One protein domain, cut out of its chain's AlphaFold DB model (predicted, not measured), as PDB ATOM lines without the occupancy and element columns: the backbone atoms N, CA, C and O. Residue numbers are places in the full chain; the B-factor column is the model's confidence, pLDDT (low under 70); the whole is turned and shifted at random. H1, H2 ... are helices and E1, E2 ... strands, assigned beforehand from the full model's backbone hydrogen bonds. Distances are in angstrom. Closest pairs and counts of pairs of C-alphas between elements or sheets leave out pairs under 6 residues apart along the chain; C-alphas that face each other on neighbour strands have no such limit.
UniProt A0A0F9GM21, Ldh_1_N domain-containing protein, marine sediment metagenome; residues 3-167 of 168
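What this domain is: This is residues 3 to 167 of the 168 residues of the protein "Ldh_1_N domain-containing protein" of marine sediment metagenome (UniProt A0A0F9GM21). A twisted five-strand parallel sheet forms the core of three layers, with helices H1 and H2 over one face and H3 and H5 on the other. H4 packs on H5 and reaches the sheet with its residues 98 to 102 alone, while H8 packs across H1 and meets H6, which with H7 lies farthest from the middle. The printed part has 165 residues, with named elements in the order E1 H1 E2 H2 E3 H3 E4 H4 E5 H5 H6 H7 H8; the sheet runs E3 E2 E1 E4 E5. The class is mixed, helices and strands, and the whole is compact, with a radius of gyration of the C-alphas of 15.9 A and spans of 44 by 37 by 27 A.

How they stand to each other: Begin at E1, residues 3 to 6, where N 5 is 2.9 A from O 29 of its parallel neighbour E2, residues 27 to 31. H1, residues 10 to 20, makes with them a strand-helix-strand unit, two parallel neighbour strands with a helix between, its crossover right-handed. H1 is on the sheet at a height of 9.0 A, its Gly 12 C-alpha 6.3 A from that of Ile 5, the closest pair with E1. On the same face H2, residues 35 to 51, lies over edge strand E3, residues 57 to 60, their closest C-alphas, Leu 39 and Ala 60, 5.1 A apart; E2, H2, E3 is another such right-handed unit, with N 59 and O 28 at 3.0 A. On the opposite face H3, residues 63 to 68, lies over E1 and leads to E4, residues 71 to 74, a split right-handed unit with E2 and E1 between its strands; N 73 and O 4 are 2.8 A apart. H4, residues 87 to 102, has a kink of 28 degrees near residue 96, only grazes the sheet, and joins E4 to E5, residues 110 to 112, in a right-handed unit, with N 111 and O 72 at 2.8 A. H5, residues 117 to 124, touches H4 at a steep tilt of 48 degrees, closest at the C-alphas of Ala 95 and Leu 120, 6.4 A. H6, residues 131 to 144, is close to but not clearly touching H7, residues 147 to 152. H8, residues 157 to 166, touches H1, closest at the C-alphas of Ile 15 and Ala 160, 4.6 A, and residues 132 to 133 of H6. O i to N i+4 pairs are within hydrogen-bond range throughout H1, H2, H5, H6 and H8, in 11 of 12 in H4, 1 of 2 in H7 and 0 of 2 in H3, which has 1 of 3 O i to N i+3 pairs.

Where its parts are: Find C-alpha 3 at (174.183, 172.026, 149.740), where E1 begins. H2 starts at C-alpha 35, (167.817, 186.702, 157.750), and is 24.6 A long; H4 measures 21.1 A and H6 19.7 A. H8 ends at C-alpha 166, (177.960, 161.704, 153.978).

The domain as a whole: The two C-alphas farthest apart, Arg 53 and Ser 84, are 47.5 A apart. The printed part has no cut, and its long link is E4 to H4, residues 75 to 86. Residues 82 to 84 there are under 70 in pLDDT; the mean of the printed part is 93.8.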
ATOM      1  N   ILE A   3     174.327 172.260 148.302       98.75
ATOM      2  CA  ILE A   3     174.183 172.026 149.740       98.75
ATOM      3  C   ILE A   3     173.252 173.070 150.340       98.75
ATOM      4  O   ILE A   3     173.417 174.263 150.114       98.75
ATOM      5  N   GLY A   4     172.265 172.628 151.112       98.75
ATOM      6  CA  GLY A   4     171.397 173.471 151.923       98.75
ATOM      7  C   GLY A   4     171.747 173.356 153.399       98.75
ATOM      8  O   GLY A   4     171.955 172.254 153.899       98.75
ATOM      9  N   ILE A   5     171.785 174.478 154.112       98.81
ATOM     10  CA  ILE A   5     172.045 174.518 155.553       98.81
ATOM     11  C   ILE A   5     170.966 175.371 156.211       98.81
ATOM     12  O   ILE A   5     170.792 176.536 155.859       98.81
ATOM     13  N   ILE A   6     170.236 174.786 157.161       98.69
ATOM     14  CA  ILE A   6     169.215 175.469 157.962       98.69
ATOM     15  C   ILE A   6     169.734 175.652 159.385       98.69
ATOM     16  O   ILE A   6     169.976 174.673 160.089       98.69
ATOM     17  N   GLY A   7     169.838 176.901 159.822       98.00
ATOM     18  CA  GLY A   7     170.434 177.303 161.088       98.00
ATOM     19  C   GLY A   7     171.926 177.570 160.928       98.00
ATOM     20  O   GLY A   7     172.734 176.658 161.085       98.00
ATOM     21  N   VAL A   8     172.306 178.825 160.691       96.94
ATOM     22  CA  VAL A   8     173.710 179.272 160.624       96.94
ATOM     23  C   VAL A   8     174.208 179.712 162.001       96.94
ATOM     24  O   VAL A   8     174.750 180.790 162.221       96.94
ATOM     25  N   GLY A   9     173.985 178.854 162.993       94.00
ATOM     26  CA  GLY A   9     174.714 178.914 164.254       94.00
ATOM     27  C   GLY A   9     176.144 178.397 164.093       94.00
ATOM     28  O   GLY A   9     176.571 178.003 163.012       94.00
ATOM     29  N   ASN A  10     176.843 178.279 165.216       92.62
ATOM     30  CA  ASN A  10     178.194 177.718 165.297       92.62
ATOM     31  C   ASN A  10     178.403 176.412 164.504       92.62
ATOM     32  O   ASN A  10     179.467 176.200 163.930       92.62
ATOM     33  N   VAL A  11     177.405 175.523 164.503       94.69
ATOM     34  CA  VAL A  11     177.470 174.251 163.773       94.69
ATOM     35  C   VAL A  11     177.216 174.453 162.279       94.69
ATOM     36  O   VAL A  11     178.017 173.998 161.468       94.69
ATOM     37  N   GLY A  12     176.150 175.168 161.906       97.56
ATOM     38  CA  GLY A  12     175.804 175.396 160.502       97.56
ATOM     39  C   GLY A  12     176.900 176.123 159.728       97.56
ATOM     40  O   GLY A  12     177.250 175.684 158.638       97.56
ATOM     41  N   VAL A  13     177.509 177.155 160.322       97.25
ATOM     42  CA  VAL A  13     178.641 177.879 159.715       97.25
ATOM     43  C   VAL A  13     179.849 176.958 159.547       97.25
ATOM     44  O   VAL A  13     180.456 176.926 158.481       97.25
ATOM     45  N   SER A  14     180.155 176.116 160.544       97.81
ATOM     46  CA  SER A  14     181.256 175.151 160.415       97.81
ATOM     47  C   SER A  14     181.025 174.126 159.299       97.81
ATOM     48  O   SER A  14     181.973 173.769 158.603       97.81
ATOM     49  N   ILE A  15     179.775 173.695 159.075       98.38
ATOM     50  CA  ILE A  15     179.416 172.831 157.940       98.38
ATOM     51  C   ILE A  15     179.549 173.603 156.627       98.38
ATOM     52  O   ILE A  15     180.139 173.073 155.693       98.38
ATOM     53  N   ALA A  16     179.052 174.841 156.551       98.50
ATOM     54  CA  ALA A  16     179.145 175.675 155.352       98.50
ATOM     55  C   ALA A  16     180.601 175.866 154.916       98.50
ATOM     56  O   ALA A  16     180.956 175.552 153.781       98.50
ATOM     57  N   TYR A  17     181.453 176.279 155.852       98.06
ATOM     58  CA  TYR A  17     182.881 176.462 155.624       98.06
ATOM     59  C   TYR A  17     183.583 175.148 155.261       98.06
ATOM     60  O   TYR A  17     184.417 175.104 154.367       98.06
ATOM     61  N   THR A  18     183.195 174.035 155.885       98.12
ATOM     62  CA  THR A  18     183.727 172.713 155.529       98.12
ATOM     63  C   THR A  18     183.321 172.297 154.110       98.12
ATOM     64  O   THR A  18     184.145 171.785 153.359       98.12
ATOM     65  N   MET A  19     182.071 172.534 153.705       98.31
ATOM     66  CA  MET A  19     181.596 172.223 152.351       98.31
ATOM     67  C   MET A  19     182.227 173.112 151.282       98.31
ATOM     68  O   MET A  19     182.376 172.665 150.150       98.31
ATOM     69  N   PHE A  20     182.629 174.334 151.634       98.06
ATOM     70  CA  PHE A  20     183.321 175.244 150.722       98.06
ATOM     71  C   PHE A  20     184.633 174.652 150.176       98.06
ATOM     72  O   PHE A  20     184.945 174.840 149.005       98.06
ATOM     73  N   PHE A  21     185.354 173.858 150.971       96.56
ATOM     74  CA  PHE A  21     186.569 173.166 150.514       96.56
ATOM     75  C   PHE A  21     186.304 171.792 149.892       96.56
ATOM     76  O   PHE A  21     187.233 171.126 149.427       96.56
ATOM     77  N   LYS A  22     185.053 171.324 149.887       96.25
ATOM     78  CA  LYS A  22     184.731 169.998 149.374       96.25
ATOM     79  C   LYS A  22     184.619 170.026 147.851       96.25
ATOM     80  O   LYS A  22     183.798 170.739 147.276       96.25
ATOM     81  N   LYS A  23     185.411 169.181 147.184       95.00
ATOM     82  CA  LYS A  23     185.354 169.008 145.725       95.00
ATOM     83  C   LYS A  23     183.943 168.596 145.278       95.00
ATOM     84  O   LYS A  23     183.297 167.773 145.919       95.00
ATOM     85  N   GLY A  24     183.487 169.152 144.155       95.94
ATOM     86  CA  GLY A  24     182.194 168.821 143.539       95.94
ATOM     87  C   GLY A  24     181.000 169.616 144.079       95.94
ATOM     88  O   GLY A  24     179.895 169.517 143.530       95.94
ATOM     89  N   ILE A  25     181.194 170.440 145.111       98.12
ATOM     90  CA  ILE A  25     180.196 171.428 145.521       98.12
ATOM     91  C   ILE A  25     180.204 172.584 144.526       98.12
ATOM     92  O   ILE A  25     181.253 173.089 144.150       98.12
ATOM     93  N   THR A  26     179.016 172.968 144.072       98.25
ATOM     94  CA  THR A  26     178.804 174.054 143.104       98.25
ATOM     95  C   THR A  26     177.958 175.173 143.693       98.25
ATOM     96  O   THR A  26     178.009 176.300 143.214       98.25
ATOM     97  N   GLU A  27     177.160 174.876 144.724       98.75
ATOM     98  CA  GLU A  27     176.320 175.869 145.384       98.75
ATOM     99  C   GLU A  27     176.148 175.555 146.877       98.75
ATOM    100  O   GLU A  27     175.885 174.407 147.244       98.75
ATOM    101  N   ILE A  28     176.243 176.577 147.728       98.81
ATOM    102  CA  ILE A  28     175.948 176.520 149.163       98.81
ATOM    103  C   ILE A  28     174.829 177.518 149.466       98.81
ATOM    104  O   ILE A  28     174.952 178.721 149.239       98.81
ATOM    105  N   ARG A  29     173.715 177.011 149.991       98.81
ATOM    106  CA  ARG A  29     172.521 177.779 150.346       98.81
ATOM    107  C   ARG A  29     172.358 177.826 151.855       98.81
ATOM    108  O   ARG A  29     172.118 176.798 152.488       98.81
ATOM    109  N   LEU A  30     172.436 179.025 152.413       98.88
ATOM    110  CA  LEU A  30     172.285 179.284 153.837       98.88
ATOM    111  C   LEU A  30     170.866 179.767 154.137       98.88
ATOM    112  O   LEU A  30     170.313 180.615 153.440       98.88
ATOM    113  N   ASN A  31     170.254 179.230 155.183       98.69
ATOM    114  CA  ASN A  31     168.963 179.679 155.675       98.69
ATOM    115  C   ASN A  31     168.988 179.760 157.199       98.69
ATOM    116  O   ASN A  31     169.464 178.851 157.871       98.69
ATOM    117  N   ASP A  32     168.412 180.822 157.747       98.50
ATOM    118  CA  ASP A  32     168.194 180.981 159.180       98.50
ATOM    119  C   ASP A  32     166.898 181.768 159.407       98.50
ATOM    120  O   ASP A  32     166.364 182.393 158.483       98.50
ATOM    121  N   ILE A  33     166.363 181.705 160.628       96.69
ATOM    122  CA  ILE A  33     165.238 182.551 161.030       96.69
ATOM    123  C   ILE A  33     165.674 184.016 161.110       96.69
ATOM    124  O   ILE A  33     164.898 184.903 160.753       96.69
ATOM    125  N   ASN A  34     166.928 184.260 161.505       97.69
ATOM    126  CA  ASN A  34     167.559 185.563 161.408       97.69
ATOM    127  C   ASN A  34     168.148 185.734 159.998       97.69
ATOM    128  O   ASN A  34     169.206 185.192 159.671       97.69
ATOM    129  N   LYS A  35     167.435 186.483 159.152       98.06
ATOM    130  CA  LYS A  35     167.817 186.702 157.750       98.06
ATOM    131  C   LYS A  35     169.131 187.463 157.619       98.06
ATOM    132  O   LYS A  35     169.938 187.087 156.776       98.06
ATOM    133  N   ASP A  36     169.349 188.469 158.460       98.25
ATOM    134  CA  ASP A  36     170.559 189.292 158.425       98.25
ATOM    135  C   ASP A  36     171.776 188.463 158.811       98.25
ATOM    136  O   ASP A  36     172.816 188.552 158.170       98.25
ATOM    137  N   LYS A  37     171.615 187.553 159.778       98.25
ATOM    138  CA  LYS A  37     172.654 186.581 160.109       98.25
ATOM    139  C   LYS A  37     172.959 185.652 158.935       98.25
ATOM    140  O   LYS A  37     174.119 185.469 158.597       98.25
ATOM    141  N   ALA A  38     171.941 185.066 158.303       98.56
ATOM    142  CA  ALA A  38     172.160 184.197 157.145       98.56
ATOM    143  C   ALA A  38     172.852 184.932 155.989       98.56
ATOM    144  O   ALA A  38     173.701 184.342 155.325       98.56
ATOM    145  N   LEU A  39     172.488 186.197 155.751       98.69
ATOM    146  CA  LEU A  39     173.123 187.044 154.749       98.69
ATOM    147  C   LEU A  39     174.571 187.360 155.125       98.69
ATOM    148  O   LEU A  39     175.447 187.132 154.305       98.69
ATOM    149  N   GLY A  40     174.828 187.794 156.360       98.62
ATOM    150  CA  GLY A  40     176.174 188.098 156.845       98.62
ATOM    151  C   GLY A  40     177.129 186.914 156.702       98.62
ATOM    152  O   GLY A  40     178.192 187.058 156.113       98.62
ATOM    153  N   GLU A  41     176.710 185.721 157.133       98.62
ATOM    154  CA  GLU A  41     177.510 184.494 156.984       98.62
ATOM    155  C   GLU A  41     177.706 184.101 155.509       98.62
ATOM    156  O   GLU A  41     178.728 183.525 155.148       98.62
ATOM    157  N   ALA A  42     176.740 184.403 154.629       98.69
ATOM    158  CA  ALA A  42     176.894 184.172 153.195       98.69
ATOM    159  C   ALA A  42     177.898 185.149 152.567       98.69
ATOM    160  O   ALA A  42     178.727 184.709 151.774       98.69
ATOM    161  N   GLU A  43     177.841 186.441 152.908       98.62
ATOM    162  CA  GLU A  43     178.800 187.444 152.424       98.62
ATOM    163  C   GLU A  43     180.222 187.143 152.906       98.62
ATOM    164  O   GLU A  43     181.157 187.210 152.112       98.62
ATOM    165  N   ASP A  44     180.385 186.742 154.167       98.31
ATOM    166  CA  ASP A  44     181.684 186.358 154.730       98.31
ATOM    167  C   ASP A  44     182.299 185.179 153.948       98.31
ATOM    168  O   ASP A  44     183.412 185.244 153.416       98.31
ATOM    169  N   LEU A  45     181.507 184.126 153.713       98.12
ATOM    170  CA  LEU A  45     181.942 182.991 152.898       98.12
ATOM    171  C   LEU A  45     182.202 183.373 151.425       98.12
ATOM    172  O   LEU A  45     183.068 182.774 150.784       98.12
ATOM    173  N   ARG A  46     181.490 184.365 150.868       98.56
ATOM    174  CA  ARG A  46     181.762 184.892 149.516       98.56
ATOM    175  C   ARG A  46     183.082 185.650 149.447       98.56
ATOM    176  O   ARG A  46     183.767 185.530 148.434       98.56
ATOM    177  N   GLN A  47     183.471 186.382 150.490       98.38
ATOM    178  CA  GLN A  47     184.797 187.006 150.543       98.38
ATOM    179  C   GLN A  47     185.892 185.934 150.491       98.38
ATOM    180  O   GLN A  47     186.810 186.032 149.673       98.38
ATOM    181  N   ALA A  48     185.739 184.853 151.264       97.88
ATOM    182  CA  ALA A  48     186.634 183.697 151.185       97.88
ATOM    183  C   ALA A  48     186.647 183.070 149.776       97.88
ATOM    184  O   ALA A  48     187.714 182.748 149.250       97.88
ATOM    185  N   ALA A  49     185.483 182.947 149.127       97.81
ATOM    186  CA  ALA A  49     185.387 182.477 147.745       97.81
ATOM    187  C   ALA A  49     186.147 183.377 146.759       97.81
ATOM    188  O   ALA A  49     186.868 182.856 145.909       97.81
ATOM    189  N   GLY A  50     186.046 184.702 146.902       98.06
ATOM    190  CA  GLY A  50     186.765 185.675 146.079       98.06
ATOM    191  C   GLY A  50     188.283 185.555 146.218       98.06
ATOM    192  O   GLY A  50     188.986 185.466 145.213       98.06
ATOM    193  N   ILE A  51     188.780 185.458 147.456       98.25
ATOM    194  CA  ILE A  51     190.211 185.269 147.750       98.25
ATOM    195  C   ILE A  51     190.731 183.971 147.117       98.25
ATOM    196  O   ILE A  51     191.778 183.962 146.472       98.25
ATOM    197  N   MET A  52     189.974 182.882 147.255       97.44
ATOM    198  CA  MET A  52     190.334 181.569 146.716       97.44
ATOM    199  C   MET A  52     190.072 181.422 145.212       97.44
ATOM    200  O   MET A  52     190.358 180.361 144.657       97.44
ATOM    201  N   ARG A  53     189.497 182.441 144.552       97.00
ATOM    202  CA  ARG A  53     189.008 182.371 143.161       97.00
ATOM    203  C   ARG A  53     188.090 181.161 142.924       97.00
ATOM    204  O   ARG A  53     188.136 180.514 141.880       97.00
ATOM    205  N   SER A  54     187.275 180.835 143.924       97.06
ATOM    206  CA  SER A  54     186.330 179.721 143.886       97.06
ATOM    207  C   SER A  54     185.092 180.090 143.070       97.06
ATOM    208  O   SER A  54     184.541 181.178 143.220       97.06
ATOM    209  N   SER A  55     184.618 179.163 142.237       96.62
ATOM    210  CA  SER A  55     183.391 179.319 141.444       96.62
ATOM    211  C   SER A  55     182.120 178.876 142.179       96.62
ATOM    212  O   SER A  55     181.038 178.862 141.591       96.62
ATOM    213  N   ILE A  56     182.225 178.488 143.456       98.19
ATOM    214  CA  ILE A  56     181.072 178.058 144.252       98.19
ATOM    215  C   ILE A  56     180.115 179.234 144.447       98.19
ATOM    216  O   ILE A  56     180.480 180.276 144.988       98.19
ATOM    217  N   ILE A  57     178.853 179.035 144.072       98.50
ATOM    218  CA  ILE A  57     177.790 180.009 144.314       98.50
ATOM    219  C   ILE A  57     177.362 179.909 145.780       98.50
ATOM    220  O   ILE A  57     176.929 178.856 146.238       98.50
ATOM    221  N   ILE A  58     177.434 181.004 146.526       98.69
ATOM    222  CA  ILE A  58     177.050 181.032 147.941       98.69
ATOM    223  C   ILE A  58     175.908 182.023 148.095       98.69
ATOM    224  O   ILE A  58     176.025 183.141 147.610       98.69
ATOM    225  N   ASN A  59     174.795 181.636 148.722       98.31
ATOM    226  CA  ASN A  59     173.639 182.518 148.888       98.31
ATOM    227  C   ASN A  59     172.878 182.269 150.188       98.31
ATOM    228  O   ASN A  59     172.587 181.125 150.537       98.31
ATOM    229  N   ALA A  60     172.432 183.347 150.829       98.69
ATOM    230  CA  ALA A  60     171.335 183.282 151.785       98.69
ATOM    231  C   ALA A  60     170.002 183.155 151.031       98.69
ATOM    232  O   ALA A  60     169.717 183.920 150.111       98.69
ATOM    233  N   VAL A  61     169.171 182.182 151.401       98.56
ATOM    234  CA  VAL A  61     167.915 181.888 150.699       98.56
ATOM    235  C   VAL A  61     166.755 181.667 151.663       98.56
ATOM    236  O   VAL A  61     166.912 181.286 152.825       98.56
ATOM    237  N   ARG A  62     165.532 181.841 151.153       98.12
ATOM    238  CA  ARG A  62     164.318 181.389 151.849       98.12
ATOM    239  C   ARG A  62     164.248 179.860 151.834       98.12
ATOM    240  O   ARG A  62     164.522 179.250 150.804       98.12
ATOM    241  N   LYS A  63     163.746 179.263 152.922       97.25
ATOM    242  CA  LYS A  63     163.566 177.807 153.100       97.25
ATOM    243  C   LYS A  63     163.032 177.073 151.862       97.25
ATOM    244  O   LYS A  63     163.548 176.021 151.513       97.25
ATOM    245  N   LYS A  64     162.031 177.639 151.173       97.31
ATOM    246  CA  LYS A  64     161.410 177.024 149.984       97.31
ATOM    247  C   LYS A  64     162.401 176.700 148.860       97.31
ATOM    248  O   LYS A  64     162.169 175.767 148.112       97.31
ATOM    249  N   TYR A  65     163.509 177.434 148.755       98.12
ATOM    250  CA  TYR A  65     164.520 177.195 147.724       98.12
ATOM    251  C   TYR A  65     165.474 176.047 148.077       98.12
ATOM    252  O   TYR A  65     166.246 175.619 147.223       98.12
ATOM    253  N   LEU A  66     165.430 175.514 149.301       98.19
ATOM    254  CA  LEU A  66     166.280 174.392 149.709       98.19
ATOM    255  C   LEU A  66     165.821 173.047 149.136       98.19
ATOM    256  O   LEU A  66     166.602 172.106 149.128       98.19
ATOM    257  N   ILE A  67     164.603 172.954 148.585       97.94
ATOM    258  CA  ILE A  67     164.110 171.739 147.908       97.94
ATOM    259  C   ILE A  67     164.979 171.328 146.708       97.94
ATOM    260  O   ILE A  67     165.011 170.159 146.330       97.94
ATOM    261  N   HIS A  68     165.702 172.289 146.126       97.81
ATOM    262  CA  HIS A  68     166.610 172.068 145.000       97.81
ATOM    263  C   HIS A  68     168.021 171.648 145.434       97.81
ATOM    264  O   HIS A  68     168.884 171.498 144.575       97.81
ATOM    265  N   CYS A  69     168.284 171.515 146.737       98.50
ATOM    266  CA  CYS A  69     169.560 171.005 147.224       98.50
ATOM    267  C   CYS A  69     169.619 169.478 147.106       98.50
ATOM    268  O   CYS A  69     168.585 168.806 147.125       98.50
ATOM    269  N   ASP A  70     170.831 168.943 147.006       98.50
ATOM    270  CA  ASP A  70     171.125 167.505 147.021       98.50
ATOM    271  C   ASP A  70     171.240 166.991 148.464       98.50
ATOM    272  O   ASP A  70     170.777 165.899 148.781       98.50
ATOM    273  N   TYR A  71     171.778 167.827 149.357       98.75
ATOM    274  CA  TYR A  71     171.887 167.566 150.793       98.75
ATOM    275  C   TYR A  71     171.370 168.768 151.579       98.75
ATOM    276  O   TYR A  71     171.693 169.910 151.248       98.75
ATOM    277  N   ILE A  72     170.580 168.525 152.625       98.81
ATOM    278  CA  ILE A  72     170.028 169.559 153.505       98.81
ATOM    279  C   ILE A  72     170.419 169.243 154.949       98.81
ATOM    280  O   ILE A  72     169.882 168.317 155.557       98.81
ATOM    281  N   PHE A  73     171.320 170.041 155.517       98.69
ATOM    282  CA  PHE A  73     171.739 169.939 156.911       98.69
ATOM    283  C   PHE A  73     170.880 170.837 157.797       98.69
ATOM    284  O   PHE A  73     170.848 172.055 157.616       98.69
ATOM    285  N   ILE A  74     170.197 170.254 158.781       98.50
ATOM    286  CA  ILE A  74     169.368 171.000 159.732       98.50
ATOM    287  C   ILE A  74     170.094 171.092 161.072       98.50
ATOM    288  O   ILE A  74     170.184 170.120 161.824       98.50
ATOM    289  N   CYS A  75     170.588 172.294 161.353       96.69
ATOM    290  CA  CYS A  75     171.370 172.657 162.532       96.69
ATOM    291  C   CYS A  75     170.602 173.570 163.500       96.69
ATOM    292  O   CYS A  75     171.131 173.934 164.549       96.69
ATOM    293  N   CYS A  76     169.381 173.989 163.153       94.31
ATOM    294  CA  CYS A  76     168.559 174.833 164.011       94.31
ATOM    295  C   CYS A  76     167.913 174.028 165.149       94.31
ATOM    296  O   CYS A  76     167.375 172.937 164.945       94.31
ATOM    297  N   GLY A  77     167.901 174.597 166.346       91.94
ATOM    298  CA  GLY A  77     167.306 173.969 167.514       91.94
ATOM    299  C   GLY A  77     167.641 174.726 168.782       91.94
ATOM    300  O   GLY A  77     168.602 175.495 168.827       91.94
ATOM    301  N   LYS A  78     166.854 174.477 169.820       87.00
ATOM    302  CA  LYS A  78     167.209 174.850 171.179       87.00
ATOM    303  C   LYS A  78     168.411 174.002 171.590       87.00
ATOM    304  O   LYS A  78     168.381 172.772 171.481       87.00
ATOM    305  N   ALA A  79     169.481 174.673 171.998       81.62
ATOM    306  CA  ALA A  79     170.610 174.022 172.638       81.62
ATOM    307  C   ALA A  79     170.238 173.700 174.085       81.62
ATOM    308  O   ALA A  79     169.486 174.448 174.711       81.62
ATOM    309  N   ARG A  80     170.784 172.604 174.610       77.25
ATOM    310  CA  ARG A  80     170.624 172.278 176.023       77.25
ATOM    311  C   ARG A  80     171.274 173.377 176.864       77.25
ATOM    312  O   ARG A  80     172.441 173.689 176.633       77.25
ATOM    313  N   GLN A  81     170.530 173.962 177.796       71.56
ATOM    314  CA  GLN A  81     171.013 175.108 178.580       71.56
ATOM    315  C   GLN A  81     171.767 174.690 179.847       71.56
ATOM    316  O   GLN A  81     172.672 175.396 180.283       71.56
ATOM    317  N   SER A  82     171.443 173.526 180.412       67.75
ATOM    318  CA  SER A  82     172.120 172.970 181.586       67.75
ATOM    319  C   SER A  82     172.106 171.439 181.573       67.75
ATOM    320  O   SER A  82     171.280 170.803 180.912       67.75
ATOM    321  N   SER A  83     172.996 170.823 182.354       65.75
ATOM    322  CA  SER A  83     172.966 169.376 182.612       65.75
ATOM    323  C   SER A  83     171.686 168.923 183.329       65.75
ATOM    324  O   SER A  83     171.329 167.750 183.217       65.75
ATOM    325  N   SER A  84     170.988 169.842 184.008       64.94
ATOM    326  CA  SER A  84     169.719 169.612 184.704       64.94
ATOM    327  C   SER A  84     168.476 169.740 183.817       64.94
ATOM    328  O   SER A  84     167.420 169.257 184.210       64.94
ATOM    329  N   GLU A  85     168.565 170.340 182.621       72.38
ATOM    330  CA  GLU A  85     167.411 170.446 181.717       72.38
ATOM    331  C   GLU A  85     166.942 169.049 181.293       72.38
ATOM    332  O   GLU A  85     167.737 168.224 180.816       72.38
ATOM    333  N   GLU A  86     165.643 168.791 181.455       78.25
ATOM    334  CA  GLU A  86     165.042 167.508 181.113       78.25
ATOM    335  C   GLU A  86     165.130 167.235 179.610       78.25
ATOM    336  O   GLU A  86     164.606 167.976 178.770       78.25
ATOM    337  N   MET A  87     165.706 166.083 179.262       82.69
ATOM    338  CA  MET A  87     165.843 165.644 177.870       82.69
ATOM    339  C   MET A  87     164.488 165.545 177.143       82.69
ATOM    340  O   MET A  87     164.405 165.756 175.933       82.69
ATOM    341  N   ASN A  88     163.409 165.244 177.873       86.31
ATOM    342  CA  ASN A  88     162.059 165.178 177.315       86.31
ATOM    343  C   ASN A  88     161.483 166.559 176.974       86.31
ATOM    344  O   ASN A  88     160.792 166.676 175.960       86.31
ATOM    345  N   GLY A  89     161.775 167.593 177.768       88.50
ATOM    346  CA  GLY A  89     161.400 168.975 177.456       88.50
ATOM    347  C   GLY A  89     162.101 169.455 176.187       88.50
ATOM    348  O   GLY A  89     161.443 169.838 175.219       88.50
ATOM    349  N   LEU A  90     163.427 169.287 176.139       90.00
ATOM    350  CA  LEU A  90     164.243 169.632 174.972       90.00
ATOM    351  C   LEU A  90     163.769 168.913 173.697       90.00
ATOM    352  O   LEU A  90     163.656 169.525 172.634       90.00
ATOM    353  N   TYR A  91     163.439 167.623 173.807       94.38
ATOM    354  CA  TYR A  91     162.855 166.851 172.712       94.38
ATOM    355  C   TYR A  91     161.540 167.456 172.206       94.38
ATOM    356  O   TYR A  91     161.382 167.614 170.997       94.38
ATOM    357  N   LYS A  92     160.599 167.802 173.096       94.50
ATOM    358  CA  LYS A  92     159.299 168.378 172.711       94.50
ATOM    359  C   LYS A  92     159.465 169.723 172.000       94.50
ATOM    360  O   LYS A  92     158.838 169.936 170.957       94.50
ATOM    361  N   ASP A  93     160.328 170.590 172.526       94.06
ATOM    362  CA  ASP A  93     160.623 171.904 171.946       94.06
ATOM    363  C   ASP A  93     161.208 171.760 170.535       94.06
ATOM    364  O   ASP A  93     160.677 172.310 169.562       94.06
ATOM    365  N   ASN A  94     162.257 170.942 170.401       96.44
ATOM    366  CA  ASN A  94     162.917 170.722 169.119       96.44
ATOM    367  C   ASN A  94     162.028 169.961 168.128       96.44
ATOM    368  O   ASN A  94     162.034 170.289 166.944       96.44
ATOM    369  N   ALA A  95     161.191 169.024 168.575       97.44
ATOM    370  CA  ALA A  95     160.210 168.363 167.714       97.44
ATOM    371  C   ALA A  95     159.185 169.361 167.152       97.44
ATOM    372  O   ALA A  95     158.880 169.340 165.957       97.44
ATOM    373  N   ARG A  96     158.672 170.285 167.975       97.19
ATOM    374  CA  ARG A  96     157.730 171.319 167.518       97.19
ATOM    375  C   ARG A  96     158.368 172.248 166.484       97.19
ATOM    376  O   ARG A  96     157.726 172.563 165.478       97.19
ATOM    377  N   LEU A  97     159.612 172.667 166.715       96.81
ATOM    378  CA  LEU A  97     160.375 173.488 165.775       96.81
ATOM    379  C   LEU A  97     160.612 172.738 164.457       96.81
ATOM    380  O   LEU A  97     160.228 173.218 163.389       96.81
ATOM    381  N   LEU A  98     161.193 171.538 164.533       97.81
ATOM    382  CA  LEU A  98     161.571 170.751 163.360       97.81
ATOM    383  C   LEU A  98     160.368 170.348 162.511       97.81
ATOM    384  O   LEU A  98     160.483 170.343 161.290       97.81
ATOM    385  N   LYS A  99     159.189 170.128 163.109       97.94
ATOM    386  CA  LYS A  99     157.950 169.890 162.351       97.94
ATOM    387  C   LYS A  99     157.662 171.011 161.345       97.94
ATOM    388  O   LYS A  99     157.219 170.726 160.238       97.94
ATOM    389  N   LYS A 100     157.930 172.274 161.698       96.75
ATOM    390  CA  LYS A 100     157.741 173.436 160.805       96.75
ATOM    391  C   LYS A 100     158.874 173.573 159.782       96.75
ATOM    392  O   LYS A 100     158.636 173.970 158.639       96.75
ATOM    393  N   VAL A 101     160.101 173.255 160.194       97.44
ATOM    394  CA  VAL A 101     161.297 173.349 159.344       97.44
ATOM    395  C   VAL A 101     161.269 172.283 158.250       97.44
ATOM    396  O   VAL A 101     161.349 172.620 157.075       97.44
ATOM    397  N   ILE A 102     161.068 171.021 158.623       97.88
ATOM    398  CA  ILE A 102     161.069 169.867 157.711       97.88
ATOM    399  C   ILE A 102     159.858 169.881 156.774       97.88
ATOM    400  O   ILE A 102     159.905 169.281 155.702       97.88
ATOM    401  N   LYS A 103     158.776 170.578 157.148       96.75
ATOM    402  CA  LYS A 103     157.601 170.735 156.287       96.75
ATOM    403  C   LYS A 103     158.028 171.199 154.886       96.75
ATOM    404  O   LYS A 103     158.767 172.180 154.770       96.75
ATOM    405  N   ASP A 104     157.533 170.504 153.865       94.88
ATOM    406  CA  ASP A 104     157.750 170.785 152.441       94.88
ATOM    407  C   ASP A 104     159.194 170.558 151.939       94.88
ATOM    408  O   ASP A 104     159.527 170.964 150.828       94.88
ATOM    409  N   LEU A 105     160.060 169.905 152.729       97.94
ATOM    410  CA  LEU A 105     161.413 169.511 152.315       97.94
ATOM    411  C   LEU A 105     161.494 168.004 151.980       97.94
ATOM    412  O   LEU A 105     160.836 167.193 152.640       97.94
ATOM    413  N   PRO A 106     162.326 167.604 150.998       97.56
ATOM    414  CA  PRO A 106     162.519 166.202 150.622       97.56
ATOM    415  C   PRO A 106     163.275 165.431 151.717       97.56
ATOM    416  O   PRO A 106     164.448 165.693 151.982       97.56
ATOM    417  N   ARG A 107     162.592 164.495 152.389       97.75
ATOM    418  CA  ARG A 107     163.096 163.809 153.599       97.75
ATOM    419  C   ARG A 107     164.364 162.989 153.369       97.75
ATOM    420  O   ARG A 107     165.206 162.910 154.258       97.75
ATOM    421  N   ASP A 108     164.504 162.404 152.190       97.69
ATOM    422  CA  ASP A 108     165.644 161.594 151.755       97.69
ATOM    423  C   ASP A 108     166.952 162.398 151.645       97.69
ATOM    424  O   ASP A 108     168.042 161.827 151.764       97.69
ATOM    425  N   LYS A 109     166.845 163.722 151.500       98.12
ATOM    426  CA  LYS A 109     167.977 164.654 151.423       98.12
ATOM    427  C   LYS A 109     168.341 165.291 152.764       98.12
ATOM    428  O   LYS A 109     169.346 165.993 152.856       98.12
ATOM    429  N   ILE A 110     167.527 165.085 153.803       98.69
ATOM    430  CA  ILE A 110     167.683 165.747 155.101       98.69
ATOM    431  C   ILE A 110     168.621 164.960 156.013       98.69
ATOM    432  O   ILE A 110     168.416 163.771 156.253       98.69
ATOM    433  N   TYR A 111     169.575 165.685 156.597       98.44
ATOM    434  CA  TYR A 111     170.433 165.254 157.692       98.44
ATOM    435  C   TYR A 111     170.241 166.210 158.868       98.44
ATOM    436  O   TYR A 111     170.575 167.392 158.777       98.44
ATOM    437  N   ILE A 112     169.682 165.723 159.974       97.62
ATOM    438  CA  ILE A 112     169.507 166.536 161.181       97.62
ATOM    439  C   ILE A 112     170.699 166.390 162.133       97.62
ATOM    440  O   ILE A 112     171.294 165.321 162.243       97.62
ATOM    441  N   ILE A 113     171.024 167.480 162.828       95.25
ATOM    442  CA  ILE A 113     172.064 167.532 163.866       95.25
ATOM    443  C   ILE A 113     171.445 167.831 165.247       95.25
ATOM    444  O   ILE A 113     172.020 167.537 166.293       95.25
ATOM    445  N   THR A 114     170.259 168.439 165.267       92.62
ATOM    446  CA  THR A 114     169.586 168.927 166.475       92.62
ATOM    447  C   THR A 114     169.320 167.820 167.488       92.62
ATOM    448  O   THR A 114     168.694 166.820 167.156       92.62
ATOM    449  N   ASN A 115     169.732 168.029 168.740       89.81
ATOM    450  CA  ASN A 115     169.556 167.054 169.816       89.81
ATOM    451  C   ASN A 115     168.145 167.067 170.441       89.81
ATOM    452  O   ASN A 115     167.518 168.125 170.501       89.81
ATOM    453  N   PRO A 116     167.645 165.928 170.966       91.81
ATOM    454  CA  PRO A 116     168.247 164.589 170.924       91.81
ATOM    455  C   PRO A 116     168.085 163.941 169.544       91.81
ATOM    456  O   PRO A 116     166.975 163.607 169.119       91.81
ATOM    457  N   VAL A 117     169.207 163.781 168.843       92.94
ATOM    458  CA  VAL A 117     169.205 163.694 167.383       92.94
ATOM    459  C   VAL A 117     168.571 162.410 166.864       92.94
ATOM    460  O   VAL A 117     167.721 162.462 165.981       92.94
ATOM    461  N   GLU A 118     168.864 161.267 167.477       94.00
ATOM    462  CA  GLU A 118     168.315 159.979 167.049       94.00
ATOM    463  C   GLU A 118     166.788 159.906 167.235       94.00
ATOM    464  O   GLU A 118     166.060 159.493 166.328       94.00
ATOM    465  N   ARG A 119     166.270 160.381 168.380       95.38
ATOM    466  CA  ARG A 119     164.817 160.419 168.644       95.38
ATOM    467  C   ARG A 119     164.097 161.314 167.641       95.38
ATOM    468  O   ARG A 119     163.036 160.942 167.141       95.38
ATOM    469  N   LEU A 120     164.665 162.480 167.337       96.88
ATOM    470  CA  LEU A 120     164.101 163.407 166.356       96.88
ATOM    471  C   LEU A 120     164.174 162.824 164.936       96.88
ATOM    472  O   LEU A 120     163.207 162.926 164.183       96.88
ATOM    473  N   ALA A 121     165.265 162.146 164.586       97.31
ATOM    474  CA  ALA A 121     165.444 161.529 163.275       97.31
ATOM    475  C   ALA A 121     164.402 160.434 163.038       97.31
ATOM    476  O   ALA A 121     163.736 160.417 161.998       97.31
ATOM    477  N   LYS A 122     164.186 159.584 164.052       97.62
ATOM    478  CA  LYS A 122     163.148 158.549 164.049       97.62
ATOM    479  C   LYS A 122     161.747 159.148 163.914       97.62
ATOM    480  O   LYS A 122     160.956 158.645 163.119       97.62
ATOM    481  N   LEU A 123     161.450 160.235 164.632       97.94
ATOM    482  CA  LEU A 123     160.157 160.927 164.555       97.94
ATOM    483  C   LEU A 123     159.848 161.423 163.133       97.94
ATOM    484  O   LEU A 123     158.729 161.256 162.650       97.94
ATOM    485  N   PHE A 124     160.827 162.030 162.456       98.00
ATOM    486  CA  PHE A 124     160.620 162.631 161.133       98.00
ATOM    487  C   PHE A 124     160.926 161.694 159.959       98.00
ATOM    488  O   PHE A 124     160.628 162.054 158.818       98.00
ATOM    489  N   LYS A 125     161.455 160.491 160.226       98.00
ATOM    490  CA  LYS A 125     161.926 159.530 159.214       98.00
ATOM    491  C   LYS A 125     162.957 160.171 158.273       98.00
ATOM    492  O   LYS A 125     162.800 160.143 157.055       98.00
ATOM    493  N   VAL A 126     163.972 160.802 158.861       98.25
ATOM    494  CA  VAL A 126     165.077 161.485 158.162       98.25
ATOM    495  C   VAL A 126     166.421 160.936 158.633       98.25
ATOM    496  O   VAL A 126     166.494 160.249 159.653       98.25
ATOM    497  N   LYS A 127     167.493 161.243 157.900       98.00
ATOM    498  CA  LYS A 127     168.854 160.869 158.296       98.00
ATOM    499  C   LYS A 127     169.360 161.834 159.370       98.00
ATOM    500  O   LYS A 127     168.836 162.939 159.538       98.00
ATOM    501  N   TYR A 128     170.393 161.428 160.094       97.06
ATOM    502  CA  TYR A 128     171.026 162.259 161.111       97.06
ATOM    503  C   TYR A 128     172.541 162.110 161.120       97.06
ATOM    504  O   TYR A 128     173.074 161.156 160.557       97.06
ATOM    505  N   LEU A 129     173.201 163.075 161.756       95.44
ATOM    506  CA  LEU A 129     174.627 163.052 162.066       95.44
ATOM    507  C   LEU A 129     174.828 163.050 163.584       95.44
ATOM    508  O   LEU A 129     173.935 163.432 164.338       95.44
ATOM    509  N   GLY A 130     176.018 162.663 164.020       90.12
ATOM    510  CA  GLY A 130     176.464 162.692 165.410       90.12
ATOM    511  C   GLY A 130     176.881 161.327 165.947       90.12
ATOM    512  O   GLY A 130     177.565 161.276 166.961       90.12
ATOM    513  N   LYS A 131     176.524 160.225 165.271       89.38
ATOM    514  CA  LYS A 131     176.833 158.873 165.758       89.38
ATOM    515  C   LYS A 131     178.343 158.633 165.848       89.38
ATOM    516  O   LYS A 131     178.840 158.185 166.874       89.38
ATOM    517  N   ILE A 132     179.070 158.968 164.784       91.56
ATOM    518  CA  ILE A 132     180.522 158.755 164.705       91.56
ATOM    519  C   ILE A 132     181.239 159.708 165.667       91.56
ATOM    520  O   ILE A 132     182.233 159.352 166.294       91.56
ATOM    521  N   LEU A 133     180.727 160.927 165.810       90.06
ATOM    522  CA  LEU A 133     181.198 161.927 166.748       90.06
ATOM    523  C   LEU A 133     181.021 161.459 168.192       90.06
ATOM    524  O   LEU A 133     181.933 161.645 168.991       90.06
ATOM    525  N   ASP A 134     179.883 160.868 168.536       88.75
ATOM    526  CA  ASP A 134     179.631 160.377 169.888       88.75
ATOM    527  C   ASP A 134     180.536 159.182 170.221       88.75
ATOM    528  O   ASP A 134     181.144 159.170 171.294       88.75
ATOM    529  N   GLU A 135     180.753 158.263 169.274       89.81
ATOM    530  CA  GLU A 135     181.769 157.203 169.387       89.81
ATOM    531  C   GLU A 135     183.181 157.794 169.567       89.81
ATOM    532  O   GLU A 135     183.918 157.416 170.479       89.81
ATOM    533  N   THR A 136     183.543 158.793 168.758       90.12
ATOM    534  CA  THR A 136     184.846 159.473 168.842       90.12
ATOM    535  C   THR A 136     185.030 160.162 170.196       90.12
ATOM    536  O   THR A 136     186.089 160.059 170.807       90.12
ATOM    537  N   ARG A 137     183.997 160.840 170.708       87.56
ATOM    538  CA  ARG A 137     184.023 161.503 172.020       87.56
ATOM    539  C   ARG A 137     184.189 160.510 173.156       87.56
ATOM    540  O   ARG A 137     184.900 160.824 174.105       87.56
ATOM    541  N   TYR A 138     183.540 159.350 173.077       87.88
ATOM    542  CA  TYR A 138     183.698 158.297 174.072       87.88
ATOM    543  C   TYR A 138     185.161 157.839 174.151       87.88
ATOM    544  O   TYR A 138     185.751 157.852 175.231       87.88
ATOM    545  N   LEU A 139     185.772 157.553 172.996       89.38
ATOM    546  CA  LEU A 139     187.177 157.147 172.910       89.38
ATOM    547  C   LEU A 139     188.133 158.252 173.388       89.38
ATOM    548  O   LEU A 139     189.031 157.992 174.184       89.38
ATOM    549  N   MET A 140     187.919 159.498 172.957       88.88
ATOM    550  CA  MET A 140     188.748 160.632 173.376       88.88
ATOM    551  C   MET A 140     188.612 160.926 174.870       88.88
ATOM    552  O   MET A 140     189.606 161.228 175.516       88.88
ATOM    553  N   LYS A 141     187.410 160.802 175.449       88.00
ATOM    554  CA  LYS A 141     187.205 161.005 176.888       88.00
ATOM    555  C   LYS A 141     188.002 160.002 177.718       88.00
ATOM    556  O   LYS A 141     188.546 160.391 178.746       88.00
ATOM    557  N   ALA A 142     188.076 158.749 177.272       86.25
ATOM    558  CA  ALA A 142     188.863 157.715 177.938       86.25
ATOM    559  C   ALA A 142     190.378 157.988 177.876       86.25
ATOM    560  O   ALA A 142     191.096 157.601 178.791       86.25
ATOM    561  N   LYS A 143     190.853 158.657 176.817       87.75
ATOM    562  CA  LYS A 143     192.279 158.923 176.585       87.75
ATOM    563  C   LYS A 143     192.761 160.259 177.165       87.75
ATOM    564  O   LYS A 143     193.758 160.296 177.874       87.75
ATOM    565  N   ASP A 144     192.049 161.338 176.856       85.38
ATOM    566  CA  ASP A 144     192.497 162.726 177.041       85.38
ATOM    567  C   ASP A 144     191.559 163.532 177.971       85.38
ATOM    568  O   ASP A 144     191.732 164.735 178.172       85.38
ATOM    569  N   GLY A 145     190.534 162.885 178.539       81.69
ATOM    570  CA  GLY A 145     189.498 163.531 179.346       81.69
ATOM    571  C   GLY A 145     188.379 164.178 178.517       81.69
ATOM    572  O   GLY A 145     188.475 164.414 177.313       81.69
ATOM    573  N   GLY A 146     187.243 164.455 179.162       81.88
ATOM    574  CA  GLY A 146     186.000 164.879 178.503       81.88
ATOM    575  C   GLY A 146     185.917 166.362 178.130       81.88
ATOM    576  O   GLY A 146     184.811 166.884 178.003       81.88
ATOM    577  N   TRP A 147     187.042 167.062 177.933       85.19
ATOM    578  CA  TRP A 147     187.106 168.535 177.920       85.19
ATOM    579  C   TRP A 147     186.105 169.211 176.968       85.19
ATOM    580  O   TRP A 147     185.494 170.226 177.303       85.19
ATOM    581  N   ILE A 148     185.882 168.645 175.779       83.00
ATOM    582  CA  ILE A 148     184.949 169.217 174.800       83.00
ATOM    583  C   ILE A 148     183.505 169.252 175.310       83.00
ATOM    584  O   ILE A 148     182.801 170.231 175.064       83.00
ATOM    585  N   VAL A 149     183.066 168.211 176.012       78.50
ATOM    586  CA  VAL A 149     181.725 168.170 176.608       78.50
ATOM    587  C   VAL A 149     181.728 168.927 177.933       78.50
ATOM    588  O   VAL A 149     180.850 169.754 178.158       78.50
ATOM    589  N   ASP A 150     182.754 168.705 178.754       81.94
ATOM    590  CA  ASP A 150     182.810 169.162 180.142       81.94
ATOM    591  C   ASP A 150     183.110 170.667 180.277       81.94
ATOM    592  O   ASP A 150     182.722 171.281 181.269       81.94
ATOM    593  N   LYS A 151     183.814 171.275 179.309       84.00
ATOM    594  CA  LYS A 151     184.250 172.685 179.362       84.00
ATOM    595  C   LYS A 151     183.699 173.525 178.215       84.00
ATOM    596  O   LYS A 151     183.125 174.581 178.454       84.00
ATOM    597  N   LYS A 152     183.841 173.072 176.965       85.31
ATOM    598  CA  LYS A 152     183.354 173.831 175.793       85.31
ATOM    599  C   LYS A 152     181.840 173.711 175.586       85.31
ATOM    600  O   LYS A 152     181.229 174.604 174.997       85.31
ATOM    601  N   GLY A 153     181.243 172.590 175.988       77.56
ATOM    602  CA  GLY A 153     179.802 172.329 175.904       77.56
ATOM    603  C   GLY A 153     179.247 172.091 174.491       77.56
ATOM    604  O   GLY A 153     178.059 171.820 174.335       77.56
ATOM    605  N   ASN A 154     180.060 172.183 173.431       78.88
ATOM    606  CA  ASN A 154     179.635 171.890 172.057       78.88
ATOM    607  C   ASN A 154     180.788 171.401 171.169       78.88
ATOM    608  O   ASN A 154     181.956 171.737 171.373       78.88
ATOM    609  N   THR A 155     180.438 170.665 170.110       85.06
ATOM    610  CA  THR A 155     181.365 170.308 169.029       85.06
ATOM    611  C   THR A 155     180.820 170.800 167.704       85.06
ATOM    612  O   THR A 155     179.661 170.569 167.378       85.06
ATOM    613  N   ARG A 156     181.684 171.472 166.947       89.88
ATOM    614  CA  ARG A 156     181.371 172.051 165.636       89.88
ATOM    615  C   ARG A 156     182.077 171.246 164.546       89.88
ATOM    616  O   ARG A 156     181.436 170.619 163.715       89.88
ATOM    617  N   TRP A 157     183.400 171.134 164.671       92.44
ATOM    618  CA  TRP A 157     184.278 170.478 163.699       92.44
ATOM    619  C   TRP A 157     183.974 168.996 163.482       92.44
ATOM    620  O   TRP A 157     183.877 168.559 162.344       92.44
ATOM    621  N   GLY A 158     183.751 168.227 164.551       93.69
ATOM    622  CA  GLY A 158     183.415 166.806 164.417       93.69
ATOM    623  C   GLY A 158     182.094 166.564 163.677       93.69
ATOM    624  O   GLY A 158     182.024 165.685 162.824       93.69
ATOM    625  N   VAL A 159     181.078 167.405 163.913       94.19
ATOM    626  CA  VAL A 159     179.818 167.354 163.150       94.19
ATOM    627  C   VAL A 159     180.063 167.720 161.686       94.19
ATOM    628  O   VAL A 159     179.539 167.067 160.788       94.19
ATOM    629  N   ALA A 160     180.878 168.746 161.432       97.19
ATOM    630  CA  ALA A 160     181.217 169.150 160.075       97.19
ATOM    631  C   ALA A 160     181.961 168.050 159.301       97.19
ATOM    632  O   ALA A 160     181.695 167.848 158.117       97.19
ATOM    633  N   MET A 161     182.821 167.277 159.969       97.00
ATOM    634  CA  MET A 161     183.489 166.123 159.358       97.00
ATOM    635  C   MET A 161     182.525 164.966 159.081       97.00
ATOM    636  O   MET A 161     182.640 164.310 158.047       97.00
ATOM    637  N   GLU A 162     181.530 164.728 159.937       96.00
ATOM    638  CA  GLU A 162     180.458 163.788 159.598       96.00
ATOM    639  C   GLU A 162     179.664 164.247 158.370       96.00
ATOM    640  O   GLU A 162     179.436 163.450 157.458       96.00
ATOM    641  N   ALA A 163     179.320 165.535 158.290       97.44
ATOM    642  CA  ALA A 163     178.677 166.104 157.108       97.44
ATOM    643  C   ALA A 163     179.551 165.918 155.853       97.44
ATOM    644  O   ALA A 163     179.052 165.516 154.804       97.44
ATOM    645  N   TRP A 164     180.869 166.115 155.964       97.44
ATOM    646  CA  TRP A 164     181.806 165.861 154.866       97.44
ATOM    647  C   TRP A 164     181.770 164.410 154.386       97.44
ATOM    648  O   TRP A 164     181.836 164.174 153.180       97.44
ATOM    649  N   ARG A 165     181.670 163.439 155.301       95.88
ATOM    650  CA  ARG A 165     181.667 162.006 154.965       95.88
ATOM    651  C   ARG A 165     180.396 161.553 154.251       95.88
ATOM    652  O   ARG A 165     180.478 160.650 153.421       95.88
ATOM    653  N   VAL A 166     179.237 162.126 154.584       96.06
ATOM    654  CA  VAL A 166     177.960 161.704 153.978       96.06
ATOM    655  C   VAL A 166     177.720 162.317 152.603       96.06
ATOM    656  O   VAL A 166     176.986 161.728 151.815       96.06
ATOM    657  N   VAL A 167     178.335 163.465 152.312       96.50
ATOM    658  CA  VAL A 167     178.297 164.072 150.980       96.50
ATOM    659  C   VAL A 167     179.270 163.314 150.083       96.50
ATOM    660  O   VAL A 167     180.488 163.394 150.267       96.50
TER     661      VAL A 167